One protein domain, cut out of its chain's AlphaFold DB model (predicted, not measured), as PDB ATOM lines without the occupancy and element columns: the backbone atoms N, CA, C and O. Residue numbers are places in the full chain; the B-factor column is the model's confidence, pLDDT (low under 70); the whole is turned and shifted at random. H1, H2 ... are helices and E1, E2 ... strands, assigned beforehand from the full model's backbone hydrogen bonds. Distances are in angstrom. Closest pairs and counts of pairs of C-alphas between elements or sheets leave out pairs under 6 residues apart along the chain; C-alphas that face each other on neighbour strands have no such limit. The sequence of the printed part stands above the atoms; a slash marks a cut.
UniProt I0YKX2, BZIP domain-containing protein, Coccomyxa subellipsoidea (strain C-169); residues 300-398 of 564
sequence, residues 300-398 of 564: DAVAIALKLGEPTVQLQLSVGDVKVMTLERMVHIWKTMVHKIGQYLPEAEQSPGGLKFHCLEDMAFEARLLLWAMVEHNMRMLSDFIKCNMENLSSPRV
ATOM      1  N   ASP A 300     -51.003  28.091 -62.389       94.00
ATOM      2  CA  ASP A 300     -50.824  28.681 -63.727       94.00
ATOM      3  C   ASP A 300     -49.376  29.135 -63.984       94.00
ATOM      4  O   ASP A 300     -49.032  29.551 -65.095       94.00
ATOM      5  N   ALA A 301     -48.511  29.099 -62.962       93.06
ATOM      6  CA  ALA A 301     -47.100  29.420 -63.122       93.06
ATOM      7  C   ALA A 301     -46.448  28.429 -64.097       93.06
ATOM      8  O   ALA A 301     -46.678  27.224 -64.011       93.06
ATOM      9  N   VAL A 302     -45.625  28.924 -65.024       94.94
ATOM     10  CA  VAL A 302     -44.896  28.066 -65.969       94.94
ATOM     11  C   VAL A 302     -43.878  27.239 -65.186       94.94
ATOM     12  O   VAL A 302     -42.927  27.795 -64.640       94.94
ATOM     13  N   ALA A 303     -44.077  25.923 -65.140       94.31
ATOM     14  CA  ALA A 303     -43.130  24.993 -64.535       94.31
ATOM     15  C   ALA A 303     -41.957  24.725 -65.482       94.31
ATOM     16  O   ALA A 303     -40.805  24.671 -65.057       94.31
ATOM     17  N   ILE A 304     -42.243  24.576 -66.778       96.00
ATOM     18  CA  ILE A 304     -41.228  24.303 -67.795       96.00
ATOM     19  C   ILE A 304     -41.668  24.771 -69.185       96.00
ATOM     20  O   ILE A 304     -42.840  24.680 -69.545       96.00
ATOM     21  N   ALA A 305     -40.706  25.244 -69.979       95.38
ATOM     22  CA  ALA A 305     -40.870  25.544 -71.397       95.38
ATOM     23  C   ALA A 305     -39.872  24.713 -72.221       95.38
ATOM     24  O   ALA A 305     -38.662  24.840 -72.043       95.38
ATOM     25  N   LEU A 306     -40.389  23.866 -73.108       95.88
ATOM     26  CA  LEU A 306     -39.631  22.955 -73.969       95.88
ATOM     27  C   LEU A 306     -39.719  23.427 -75.422       95.88
ATOM     28  O   LEU A 306     -40.815  23.753 -75.876       95.88
ATOM     29  N   LYS A 307     -38.612  23.435 -76.169       95.06
ATOM     30  CA  LYS A 307     -38.599  23.760 -77.608       95.06
ATOM     31  C   LYS A 307     -38.681  22.508 -78.482       95.06
ATOM     32  O   LYS A 307     -38.990  22.597 -79.664       95.06
ATOM     33  N   LEU A 308     -38.372  21.331 -77.931       92.50
ATOM     34  CA  LEU A 308     -38.440  20.044 -78.639       92.50
ATOM     35  C   LEU A 308     -37.639  20.033 -79.963       92.50
ATOM     36  O   LEU A 308     -38.001  19.354 -80.926       92.50
ATOM     37  N   GLY A 309     -36.544  20.800 -80.006       85.25
ATOM     38  CA  GLY A 309     -35.640  20.903 -81.155       85.25
ATOM     39  C   GLY A 309     -36.133  21.822 -82.276       85.25
ATOM     40  O   GLY A 309     -35.455  21.946 -83.296       85.25
ATOM     41  N   GLU A 310     -37.280  22.486 -82.111       87.81
ATOM     42  CA  GLU A 310     -37.845  23.403 -83.100       87.81
ATOM     43  C   GLU A 310     -37.974  24.815 -82.508       87.81
ATOM     44  O   GLU A 310     -38.666  25.012 -81.513       87.81
ATOM     45  N   PRO A 311     -37.351  25.849 -83.105       83.06
ATOM     46  CA  PRO A 311     -37.362  27.197 -82.530       83.06
ATOM     47  C   PRO A 311     -38.768  27.814 -82.469       83.06
ATOM     48  O   PRO A 311     -39.012  28.728 -81.683       83.06
ATOM     49  N   THR A 312     -39.686  27.325 -83.303       86.94
ATOM     50  CA  THR A 312     -41.054  27.832 -83.444       86.94
ATOM     51  C   THR A 312     -42.067  27.126 -82.552       86.94
ATOM     52  O   THR A 312     -43.114  27.707 -82.273       86.94
ATOM     53  N   VAL A 313     -41.797  25.895 -82.114       82.25
ATOM     54  CA  VAL A 313     -42.742  25.108 -81.315       82.25
ATOM     55  C   VAL A 313     -42.275  25.132 -79.870       82.25
ATOM     56  O   VAL A 313     -41.244  24.567 -79.538       82.25
ATOM     57  N   GLN A 314     -43.036  25.795 -79.002       91.38
ATOM     58  CA  GLN A 314     -42.767  25.792 -77.567       91.38
ATOM     59  C   GLN A 314     -43.906  25.092 -76.835       91.38
ATOM     60  O   GLN A 314     -45.043  25.565 -76.841       91.38
ATOM     61  N   LEU A 315     -43.597  23.971 -76.189       95.88
ATOM     62  CA  LEU A 315     -44.484  23.328 -75.233       95.88
ATOM     63  C   LEU A 315     -44.227  23.950 -73.859       95.88
ATOM     64  O   LEU A 315     -43.214  23.668 -73.222       95.88
ATOM     65  N   GLN A 316     -45.143  24.805 -73.412       96.69
ATOM     66  CA  GLN A 316     -45.139  25.327 -72.048       96.69
ATOM     67  C   GLN A 316     -46.072  24.480 -71.190       96.69
ATOM     68  O   GLN A 316     -47.225  24.256 -71.558       96.69
ATOM     69  N   LEU A 317     -45.563  23.999 -70.061       97.25
ATOM     70  CA  LEU A 317     -46.332  23.263 -69.068       97.25
ATOM     71  C   LEU A 317     -46.382  24.098 -67.796       97.25
ATOM     72  O   LEU A 317     -45.345  24.505 -67.261       97.25
ATOM     73  N   SER A 318     -47.593  24.358 -67.325       97.19
ATOM     74  CA  SER A 318     -47.822  24.992 -66.032       97.19
ATOM     75  C   SER A 318     -47.555  24.020 -64.873       97.19
ATOM     76  O   SER A 318     -47.474  22.804 -65.064       97.19
ATOM     77  N   VAL A 319     -47.435  24.531 -63.648       96.44
ATOM     78  CA  VAL A 319     -47.357  23.697 -62.435       96.44
ATOM     79  C   VAL A 319     -48.581  22.781 -62.338       96.44
ATOM     80  O   VAL A 319     -48.440  21.595 -62.031       96.44
ATOM     81  N   GLY A 320     -49.767  23.299 -62.663       96.94
ATOM     82  CA  GLY A 320     -51.010  22.538 -62.744       96.94
ATOM     83  C   GLY A 320     -50.939  21.416 -63.777       96.94
ATOM     84  O   GLY A 320     -51.265  20.276 -63.446       96.94
ATOM     85  N   ASP A 321     -50.435  21.697 -64.987       97.81
ATOM     86  CA  ASP A 321     -50.241  20.686 -66.040       97.81
ATOM     87  C   ASP A 321     -49.344  19.536 -65.583       97.81
ATOM     88  O   ASP A 321     -49.649  18.375 -65.856       97.81
ATOM     89  N   VAL A 322     -48.234  19.847 -64.904       97.56
ATOM     90  CA  VAL A 322     -47.277  18.836 -64.431       97.56
ATOM     91  C   VAL A 322     -47.887  17.995 -63.306       97.56
ATOM     92  O   VAL A 322     -47.768  16.767 -63.324       97.56
ATOM     93  N   LYS A 323     -48.612  18.626 -62.370       96.75
ATOM     94  CA  LYS A 323     -49.323  17.939 -61.275       96.75
ATOM     95  C   LYS A 323     -50.326  16.902 -61.777       96.75
ATOM     96  O   LYS A 323     -50.401  15.815 -61.216       96.75
ATOM     97  N   VAL A 324     -51.077  17.227 -62.831       97.25
ATOM     98  CA  VAL A 324     -52.106  16.337 -63.406       97.25
ATOM     99  C   VAL A 324     -51.611  15.542 -64.616       97.25
ATOM    100  O   VAL A 324     -52.406  14.905 -65.308       97.25
ATOM    101  N   MET A 325     -50.306  15.579 -64.901       98.19
ATOM    102  CA  MET A 325     -49.731  14.876 -66.043       98.19
ATOM    103  C   MET A 325     -49.942  13.368 -65.906       98.19
ATOM    104  O   MET A 325     -49.509  12.755 -64.929       98.19
ATOM    105  N   THR A 326     -50.585  12.773 -66.911       97.69
ATOM    106  CA  THR A 326     -50.746  11.320 -66.995       97.69
ATOM    107  C   THR A 326     -49.493  10.666 -67.567       97.69
ATOM    108  O   THR A 326     -48.699  11.307 -68.269       97.69
ATOM    109  N   LEU A 327     -49.340   9.366 -67.310       96.56
ATOM    110  CA  LEU A 327     -48.231   8.584 -67.845       96.56
ATOM    111  C   LEU A 327     -48.225   8.600 -69.383       96.56
ATOM    112  O   LEU A 327     -47.172   8.773 -69.990       96.56
ATOM    113  N   GLU A 328     -49.389   8.509 -70.032       97.69
ATOM    114  CA  GLU A 328     -49.515   8.552 -71.494       97.69
ATOM    115  C   GLU A 328     -49.013   9.883 -72.067       97.69
ATOM    116  O   GLU A 328     -48.283   9.891 -73.062       97.69
ATOM    117  N   ARG A 329     -49.369  11.011 -71.428       97.69
ATOM    118  CA  ARG A 329     -48.917  12.346 -71.850       97.69
ATOM    119  C   ARG A 329     -47.404  12.480 -71.694       97.69
ATOM    120  O   ARG A 329     -46.752  12.945 -72.626       97.69
ATOM    121  N   MET A 330     -46.844  12.033 -70.567       97.62
ATOM    122  CA  MET A 330     -45.394  12.038 -70.348       97.62
ATOM    123  C   MET A 330     -44.668  11.196 -71.399       97.62
ATOM    124  O   MET A 330     -43.718  11.660 -72.025       97.62
ATOM    125  N   VAL A 331     -45.140   9.971 -71.640       97.38
ATOM    126  CA  VAL A 331     -44.544   9.055 -72.617       97.38
ATOM    127  C   VAL A 331     -44.614   9.628 -74.029       97.38
ATOM    128  O   VAL A 331     -43.654   9.497 -74.785       97.38
ATOM    129  N   HIS A 332     -45.698  10.313 -74.390       97.69
ATOM    130  CA  HIS A 332     -45.805  10.991 -75.679       97.69
ATOM    131  C   HIS A 332     -44.766  12.116 -75.840       97.69
ATOM    132  O   HIS A 332     -44.072  12.175 -76.863       97.69
ATOM    133  N   ILE A 333     -44.614  12.974 -74.824       97.31
ATOM    134  CA  ILE A 333     -43.594  14.036 -74.816       97.31
ATOM    135  C   ILE A 333     -42.202  13.403 -74.919       97.31
ATOM    136  O   ILE A 333     -41.414  13.770 -75.791       97.31
ATOM    137  N   TRP A 334     -41.927  12.384 -74.105       97.69
ATOM    138  CA  TRP A 334     -40.639  11.703 -74.081       97.69
ATOM    139  C   TRP A 334     -40.290  11.026 -75.411       97.69
ATOM    140  O   TRP A 334     -39.181  11.202 -75.912       97.69
ATOM    141  N   LYS A 335     -41.236  10.311 -76.036       97.44
ATOM    142  CA  LYS A 335     -41.061   9.715 -77.375       97.44
ATOM    143  C   LYS A 335     -40.680  10.769 -78.410       97.44
ATOM    144  O   LYS A 335     -39.788  10.531 -79.222       97.44
ATOM    145  N   THR A 336     -41.320  11.936 -78.353       97.06
ATOM    146  CA  THR A 336     -41.005  13.060 -79.243       97.06
ATOM    147  C   THR A 336     -39.560  13.521 -79.048       97.06
ATOM    148  O   THR A 336     -38.826  13.671 -80.025       97.06
ATOM    149  N   MET A 337     -39.111  13.658 -77.796       97.25
ATOM    150  CA  MET A 337     -37.730  14.038 -77.483       97.25
ATOM    151  C   MET A 337     -36.716  12.982 -77.934       97.25
ATOM    152  O   MET A 337     -35.748  13.321 -78.611       97.25
ATOM    153  N   VAL A 338     -36.956  11.704 -77.625       97.31
ATOM    154  CA  VAL A 338     -36.093  10.578 -78.023       97.31
ATOM    155  C   VAL A 338     -35.960  10.490 -79.541       97.31
ATOM    156  O   VAL A 338     -34.857  10.301 -80.050       97.31
ATOM    157  N   HIS A 339     -37.059  10.680 -80.276       97.50
ATOM    158  CA  HIS A 339     -37.036  10.683 -81.735       97.50
ATOM    159  C   HIS A 339     -36.146  11.804 -82.289       97.50
ATOM    160  O   HIS A 339     -35.292  11.549 -83.137       97.50
ATOM    161  N   LYS A 340     -36.292  13.033 -81.776       97.00
ATOM    162  CA  LYS A 340     -35.459  14.181 -82.176       97.00
ATOM    163  C   LYS A 340     -33.987  13.986 -81.806       97.00
ATOM    164  O   LYS A 340     -33.116  14.237 -82.631       97.00
ATOM    165  N   ILE A 341     -33.707  13.468 -80.609       97.56
ATOM    166  CA  ILE A 341     -32.349  13.091 -80.190       97.56
ATOM    167  C   ILE A 341     -31.747  12.089 -81.181       97.56
ATOM    168  O   ILE A 341     -30.626  12.292 -81.640       97.56
ATOM    169  N   GLY A 342     -32.501  11.058 -81.574       97.62
ATOM    170  CA  GLY A 342     -32.065  10.066 -82.558       97.62
ATOM    171  C   GLY A 342     -31.731  10.657 -83.933       97.62
ATOM    172  O   GLY A 342     -30.822  10.166 -84.596       97.62
ATOM    173  N   GLN A 343     -32.406  11.738 -84.344       97.56
ATOM    174  CA  GLN A 343     -32.094  12.457 -85.588       97.56
ATOM    175  C   GLN A 343     -30.775  13.236 -85.501       97.56
ATOM    176  O   GLN A 343     -30.050  13.320 -86.487       97.56
ATOM    177  N   TYR A 344     -30.459  13.826 -84.344       97.69
ATOM    178  CA  TYR A 344     -29.260  14.656 -84.177       97.69
ATOM    179  C   TYR A 344     -28.015  13.859 -83.787       97.69
ATOM    180  O   TYR A 344     -26.902  14.284 -84.100       97.69
ATOM    181  N   LEU A 345     -28.186  12.716 -83.117       97.81
ATOM    182  CA  LEU A 345     -27.091  11.962 -82.512       97.81
ATOM    183  C   LEU A 345     -25.995  11.541 -83.518       97.81
ATOM    184  O   LEU A 345     -24.835  11.830 -83.231       97.81
ATOM    185  N   PRO A 346     -26.294  10.964 -84.704       98.00
ATOM    186  CA  PRO A 346     -25.248  10.537 -85.639       98.00
ATOM    187  C   PRO A 346     -24.383  11.693 -86.160       98.00
ATOM    188  O   PRO A 346     -23.167  11.555 -86.283       98.00
ATOM    189  N   GLU A 347     -24.996  12.844 -86.452       97.50
ATOM    190  CA  GLU A 347     -24.288  14.037 -86.935       97.50
ATOM    191  C   GLU A 347     -23.477  14.700 -85.809       97.50
ATOM    192  O   GLU A 347     -22.340  15.126 -86.021       97.50
ATOM    193  N   ALA A 348     -24.032  14.755 -84.595       97.19
ATOM    194  CA  ALA A 348     -23.359  15.307 -83.421       97.19
ATOM    195  C   ALA A 348     -22.118  14.497 -83.009       97.19
ATOM    196  O   ALA A 348     -21.140  15.073 -82.534       97.19
ATOM    197  N   GLU A 349     -22.138  13.175 -83.202       96.31
ATOM    198  CA  GLU A 349     -20.986  12.301 -82.955       96.31
ATOM    199  C   GLU A 349     -19.861  12.505 -83.974       96.31
ATOM    200  O   GLU A 349     -18.686  12.451 -83.614       96.31
ATOM    201  N   GLN A 350     -20.211  12.762 -85.236       97.25
ATOM    202  CA  GLN A 350     -19.240  13.000 -86.308       97.25
ATOM    203  C   GLN A 350     -18.632  14.404 -86.245       97.25
ATOM    204  O   GLN A 350     -17.484  14.597 -86.643       97.25
ATOM    205  N   SER A 351     -19.389  15.384 -85.745       97.25
ATOM    206  CA  SER A 351     -18.963  16.781 -85.658       97.25
ATOM    207  C   SER A 351     -19.212  17.367 -84.260       97.25
ATOM    208  O   SER A 351     -20.171  18.123 -84.055       97.25
ATOM    209  N   PRO A 352     -18.341  17.054 -83.278       95.62
ATOM    210  CA  PRO A 352     -18.380  17.697 -81.969       95.62
ATOM    211  C   PRO A 352     -18.262  19.222 -82.111       95.62
ATOM    212  O   PRO A 352     -17.320  19.722 -82.724       95.62
ATOM    213  N   GLY A 353     -19.229  19.964 -81.563       94.88
ATOM    214  CA  GLY A 353     -19.309  21.429 -81.678       94.88
ATOM    215  C   GLY A 353     -20.036  21.962 -82.921       94.88
ATOM    216  O   GLY A 353     -20.149  23.175 -83.081       94.88
ATOM    217  N   GLY A 354     -20.550  21.095 -83.800       96.56
ATOM    218  CA  GLY A 354     -21.420  21.508 -84.904       96.56
ATOM    219  C   GLY A 354     -22.814  21.962 -84.441       96.56
ATOM    220  O   GLY A 354     -23.213  21.760 -83.296       96.56
ATOM    221  N   LEU A 355     -23.616  22.518 -85.359       96.31
ATOM    222  CA  LEU A 355     -24.989  22.960 -85.059       96.31
ATOM    223  C   LEU A 355     -25.840  21.836 -84.441       96.31
ATOM    224  O   LEU A 355     -26.538  22.051 -83.457       96.31
ATOM    225  N   LYS A 356     -25.741  20.617 -84.986       96.00
ATOM    226  CA  LYS A 356     -26.475  19.442 -84.490       96.00
ATOM    227  C   LYS A 356     -26.039  19.009 -83.100       96.00
ATOM    228  O   LYS A 356     -26.876  18.553 -82.330       96.00
ATOM    229  N   PHE A 357     -24.759  19.181 -82.770       96.94
ATOM    230  CA  PHE A 357     -24.259  18.937 -81.423       96.94
ATOM    231  C   PHE A 357     -24.910  19.899 -80.424       96.94
ATOM    232  O   PHE A 357     -25.391  19.454 -79.389       96.94
ATOM    233  N   HIS A 358     -25.014  21.189 -80.756       95.88
ATOM    234  CA  HIS A 358     -25.706  22.154 -79.899       95.88
ATOM    235  C   HIS A 358     -27.210  21.878 -79.790       95.88
ATOM    236  O   HIS A 358     -27.752  21.920 -78.691       95.88
ATOM    237  N   CYS A 359     -27.879  21.498 -80.885       96.00
ATOM    238  CA  CYS A 359     -29.278  21.062 -80.815       96.00
ATOM    239  C   CYS A 359     -29.455  19.826 -79.916       96.00
ATOM    240  O   CYS A 359     -30.436  19.734 -79.182       96.00
ATOM    241  N   LEU A 360     -28.517  18.875 -79.959       96.75
ATOM    242  CA  LEU A 360     -28.517  17.694 -79.093       96.75
ATOM    243  C   LEU A 360     -28.317  18.075 -77.617       96.75
ATOM    244  O   LEU A 360     -28.997  17.538 -76.747       96.75
ATOM    245  N   GLU A 361     -27.393  18.996 -77.343       96.12
ATOM    246  CA  GLU A 361     -27.111  19.518 -76.004       96.12
ATOM    247  C   GLU A 361     -28.331  20.233 -75.408       96.12
ATOM    248  O   GLU A 361     -28.730  19.915 -74.283       96.12
ATOM    249  N   ASP A 362     -28.977  21.107 -76.185       95.50
ATOM    250  CA  ASP A 362     -30.221  21.782 -75.806       95.50
ATOM    251  C   ASP A 362     -31.339  20.766 -75.526       95.50
ATOM    252  O   ASP A 362     -32.014  20.847 -74.500       95.50
ATOM    253  N   MET A 363     -31.494  19.746 -76.376       96.06
ATOM    254  CA  MET A 363     -32.487  18.681 -76.177       96.06
ATOM    255  C   MET A 363     -32.234  17.854 -74.914       96.06
ATOM    256  O   MET A 363     -33.169  17.552 -74.169       96.06
ATOM    257  N   ALA A 364     -30.978  17.491 -74.644       95.62
ATOM    258  CA  ALA A 364     -30.613  16.779 -73.423       95.62
ATOM    259  C   ALA A 364     -30.824  17.657 -72.178       95.62
ATOM    260  O   ALA A 364     -31.196  17.163 -71.113       95.62
ATOM    261  N   PHE A 365     -30.604  18.969 -72.281       94.94
ATOM    262  CA  PHE A 365     -30.935  19.920 -71.222       94.94
ATOM    263  C   PHE A 365     -32.446  20.008 -70.974       94.94
ATOM    264  O   PHE A 365     -32.881  19.839 -69.837       94.94
ATOM    265  N   GLU A 366     -33.248  20.162 -72.022       95.62
ATOM    266  CA  GLU A 366     -34.711  20.186 -71.938       95.62
ATOM    267  C   GLU A 366     -35.286  18.909 -71.311       95.62
ATOM    268  O   GLU A 366     -36.165  18.980 -70.452       95.62
ATOM    269  N   ALA A 367     -34.759  17.737 -71.677       95.50
ATOM    270  CA  ALA A 367     -35.213  16.466 -71.112       95.50
ATOM    271  C   ALA A 367     -34.920  16.383 -69.607       95.50
ATOM    272  O   ALA A 367     -35.756  15.913 -68.834       95.50
ATOM    273  N   ARG A 368     -33.760  16.892 -69.169       93.50
ATOM    274  CA  ARG A 368     -33.410  16.981 -67.742       93.50
ATOM    275  C   ARG A 368     -34.334  17.936 -66.995       93.50
ATOM    276  O   ARG A 368     -34.781  17.591 -65.904       93.50
ATOM    277  N   LEU A 369     -34.653  19.091 -67.579       94.00
ATOM    278  CA  LEU A 369     -35.617  20.024 -66.994       94.00
ATOM    279  C   LEU A 369     -36.997  19.376 -66.839       94.00
ATOM    280  O   LEU A 369     -37.632  19.555 -65.803       94.00
ATOM    281  N   LEU A 370     -37.449  18.595 -67.828       96.12
ATOM    282  CA  LEU A 370     -38.736  17.904 -67.753       96.12
ATOM    283  C   LEU A 370     -38.761  16.917 -66.586       96.12
ATOM    284  O   LEU A 370     -39.679  16.964 -65.772       96.12
ATOM    285  N   LEU A 371     -37.733  16.074 -66.457       94.62
ATOM    286  CA  LEU A 371     -37.621  15.143 -65.330       94.62
ATOM    287  C   LEU A 371     -37.581  15.884 -63.985       94.62
ATOM    288  O   LEU A 371     -38.220  15.445 -63.032       94.62
ATOM    289  N   TRP A 372     -36.901  17.030 -63.911       91.94
ATOM    290  CA  TRP A 372     -36.872  17.872 -62.712       91.94
ATOM    291  C   TRP A 372     -38.227  18.468 -62.345       91.94
ATOM    292  O   TRP A 372     -38.613  18.420 -61.177       91.94
ATOM    293  N   ALA A 373     -38.970  18.979 -63.326       94.69
ATOM    294  CA  ALA A 373     -40.329  19.455 -63.101       94.69
ATOM    295  C   ALA A 373     -41.208  18.323 -62.540       94.69
ATOM    296  O   ALA A 373     -42.007  18.551 -61.629       94.69
ATOM    297  N   MET A 374     -41.008  17.083 -63.010       95.00
ATOM    298  CA  MET A 374     -41.710  15.926 -62.454       95.00
ATOM    299  C   MET A 374     -41.305  15.619 -61.011       95.00
ATOM    300  O   MET A 374     -42.185  15.373 -60.191       95.00
ATOM    301  N   VAL A 375     -40.010  15.665 -60.678       90.62
ATOM    302  CA  VAL A 375     -39.539  15.512 -59.287       90.62
ATOM    303  C   VAL A 375     -40.243  16.505 -58.364       90.62
ATOM    304  O   VAL A 375     -40.635  16.144 -57.257       90.62
ATOM    305  N   GLU A 376     -40.396  17.752 -58.805       90.19
ATOM    306  CA  GLU A 376     -40.932  18.813 -57.961       90.19
ATOM    307  C   GLU A 376     -42.456  18.776 -57.812       90.19
ATOM    308  O   GLU A 376     -42.973  19.080 -56.735       90.19
ATOM    309  N   HIS A 377     -43.179  18.427 -58.875       94.06
ATOM    310  CA  HIS A 377     -44.628  18.621 -58.916       94.06
ATOM    311  C   HIS A 377     -45.441  17.332 -59.022       94.06
ATOM    312  O   HIS A 377     -46.620  17.350 -58.673       94.06
ATOM    313  N   ASN A 378     -44.860  16.222 -59.488       95.06
ATOM    314  CA  ASN A 378     -45.570  14.950 -59.639       95.06
ATOM    315  C   ASN A 378     -44.588  13.765 -59.683       95.06
ATOM    316  O   ASN A 378     -44.365  13.096 -60.696       95.06
ATOM    317  N   MET A 379     -43.990  13.514 -58.517       90.75
ATOM    318  CA  MET A 379     -42.983  12.475 -58.318       90.75
ATOM    319  C   MET A 379     -43.531  11.060 -58.527       90.75
ATOM    320  O   MET A 379     -42.807  10.179 -58.992       90.75
ATOM    321  N   ARG A 380     -44.809  10.833 -58.202       92.12
ATOM    322  CA  ARG A 380     -45.461   9.538 -58.419       92.12
ATOM    323  C   ARG A 380     -45.424   9.158 -59.899       92.12
ATOM    324  O   ARG A 380     -44.952   8.073 -60.220       92.12
ATOM    325  N   MET A 381     -45.811  10.084 -60.782       95.19
ATOM    326  CA  MET A 381     -45.734   9.862 -62.227       95.19
ATOM    327  C   MET A 381     -44.293   9.610 -62.675       95.19
ATOM    328  O   MET A 381     -44.067   8.701 -63.463       95.19
ATOM    329  N   LEU A 382     -43.298  10.333 -62.141       93.94
ATOM    330  CA  LEU A 382     -41.891  10.055 -62.458       93.94
ATOM    331  C   LEU A 382     -41.481   8.620 -62.089       93.94
ATOM    332  O   LEU A 382     -40.783   7.972 -62.868       93.94
ATOM    333  N   SER A 383     -41.906   8.118 -60.927       91.69
ATOM    334  CA  SER A 383     -41.633   6.731 -60.523       91.69
ATOM    335  C   SER A 383     -42.274   5.732 -61.489       91.69
ATOM    336  O   SER A 383     -41.599   4.820 -61.972       91.69
ATOM    337  N   ASP A 384     -43.543   5.951 -61.844       93.69
ATOM    338  CA  ASP A 384     -44.264   5.120 -62.812       93.69
ATOM    339  C   ASP A 384     -43.589   5.163 -64.193       93.69
ATOM    340  O   ASP A 384     -43.399   4.129 -64.833       93.69
ATOM    341  N   PHE A 385     -43.140   6.344 -64.624       94.81
ATOM    342  CA  PHE A 385     -42.428   6.560 -65.879       94.81
ATOM    343  C   PHE A 385     -41.092   5.808 -65.937       94.81
ATOM    344  O   PHE A 385     -40.804   5.160 -66.943       94.81
ATOM    345  N   ILE A 386     -40.292   5.828 -64.865       93.06
ATOM    346  CA  ILE A 386     -39.015   5.091 -64.807       93.06
ATOM    347  C   ILE A 386     -39.248   3.576 -64.919       93.06
ATOM    348  O   ILE A 386     -38.458   2.875 -65.550       93.06
ATOM    349  N   LYS A 387     -40.350   3.068 -64.351       91.62
ATOM    350  CA  LYS A 387     -40.695   1.635 -64.329       91.62
ATOM    351  C   LYS A 387     -41.476   1.165 -65.567       91.62
ATOM    352  O   LYS A 387     -41.703  -0.039 -65.720       91.62
ATOM    353  N   CYS A 388     -41.923   2.076 -66.433       94.50
ATOM    354  CA  CYS A 388     -42.778   1.725 -67.562       94.50
ATOM    355  C   CYS A 388     -41.989   1.221 -68.779       94.50
ATOM    356  O   CYS A 388     -40.843   1.602 -69.031       94.50
ATOM    357  N   ASN A 389     -42.659   0.390 -69.579       95.75
ATOM    358  CA  ASN A 389     -42.288   0.159 -70.967       95.75
ATOM    359  C   ASN A 389     -43.142   1.086 -71.838       95.75
ATOM    360  O   ASN A 389     -44.349   0.891 -71.966       95.75
ATOM    361  N   MET A 390     -42.516   2.081 -72.457       96.06
ATOM    362  CA  MET A 390     -43.191   3.119 -73.236       96.06
ATOM    363  C   MET A 390     -43.933   2.596 -74.473       96.06
ATOM    364  O   MET A 390     -44.769   3.311 -75.030       96.06
ATOM    365  N   GLU A 391     -43.646   1.374 -74.922       96.38
ATOM    366  CA  GLU A 391     -44.364   0.711 -76.020       96.38
ATOM    367  C   GLU A 391     -45.515  -0.174 -75.532       96.38
ATOM    368  O   GLU A 391     -46.394  -0.532 -76.312       96.38
ATOM    369  N   ASN A 392     -45.547  -0.506 -74.239       95.69
ATOM    370  CA  ASN A 392     -46.606  -1.301 -73.632       95.69
ATOM    371  C   ASN A 392     -46.855  -0.865 -72.180       95.69
ATOM    372  O   ASN A 392     -46.396  -1.510 -71.237       95.69
ATOM    373  N   LEU A 393     -47.620   0.218 -72.013       94.44
ATOM    374  CA  LEU A 393     -47.941   0.786 -70.695       94.44
ATOM    375  C   LEU A 393     -48.744  -0.174 -69.803       94.44
ATOM    376  O   LEU A 393     -48.721  -0.041 -68.584       94.44
ATOM    377  N   SER A 394     -49.411  -1.171 -70.393       92.50
ATOM    378  CA  SER A 394     -50.186  -2.181 -69.664       92.50
ATOM    379  C   SER A 394     -49.314  -3.223 -68.957       92.50
ATOM    380  O   SER A 394     -49.810  -3.953 -68.100       92.50
ATOM    381  N   SER A 395     -48.034  -3.339 -69.325       88.94
ATOM    382  CA  SER A 395     -47.101  -4.300 -68.739       88.94
ATOM    383  C   SER A 395     -45.927  -3.549 -68.108       88.94
ATOM    384  O   SER A 395     -44.988  -3.183 -68.823       88.94
ATOM    385  N   PRO A 396     -45.948  -3.307 -66.782       80.56
ATOM    386  CA  PRO A 396     -44.794  -2.748 -66.096       80.56
ATOM    387  C   PRO A 396     -43.647  -3.748 -66.229       80.56
ATOM    388  O   PRO A 396     -43.672  -4.837 -65.654       80.56
ATOM    389  N   ARG A 397     -42.662  -3.405 -67.057       83.38
ATOM    390  CA  ARG A 397     -41.489  -4.236 -67.293       83.38
ATOM    391  C   ARG A 397     -40.260  -3.416 -66.969       83.38
ATOM    392  O   ARG A 397     -39.879  -2.531 -67.727       83.38
ATOM    393  N   VAL A 398     -39.642  -3.761 -65.849       84.69
ATOM    394  CA  VAL A 398     -38.335  -3.233 -65.473       84.69
ATOM    395  C   VAL A 398     -37.297  -3.848 -66.410       84.69
ATOM    396  O   VAL A 398     -37.329  -5.054 -66.675       84.69
TER     397      VAL A 398
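This is residues 300 to 398 of the 564 residues of the protein "BZIP domain-containing protein" of Coccomyxa subellipsoidea (strain C-169) (UniProt I0YKX2). A strand hairpin, E1 and E2, packs through E1 on H3 of a long helical hairpin, H2 and H3; short helices H1 and H4 sit at its open end. The printed part has 99 residues, ordered E1 E2 H1 H2 H3 H4, mostly helix, with an antiparallel sheet. It is compact, radius of gyration of the C-alphas 14.4 A, spanning 39 by 34 by 19 A.

E1, residues 302 to 306, begins at C-alpha (-44.896, 28.066, -65.969); E2 is 315 to 318, H1 319 to 323. H2, 327 to 350, is 34.7 A long, H3, 355 to 377, 33.0 A. H4, 379 to 387, ends at C-alpha (-40.695, 1.635, -64.329).

Between E1 and E2, N 306 and O 315 are within hydrogen-bond range, 2.8 A. H3 touches H2, opposite ways at a shallow tilt of 25 degrees; the closest C-alphas, Ala 348 and Phe 357, are 4.2 A apart. Every O i to N i+4 pair is within range in H1, H3 and H4, 18 of 20 in H2.

The farthest C-alphas, Asp 300 and Gln 350, are 41.9 A apart. The printed part has no cut, no long link and no residue under pLDDT 70.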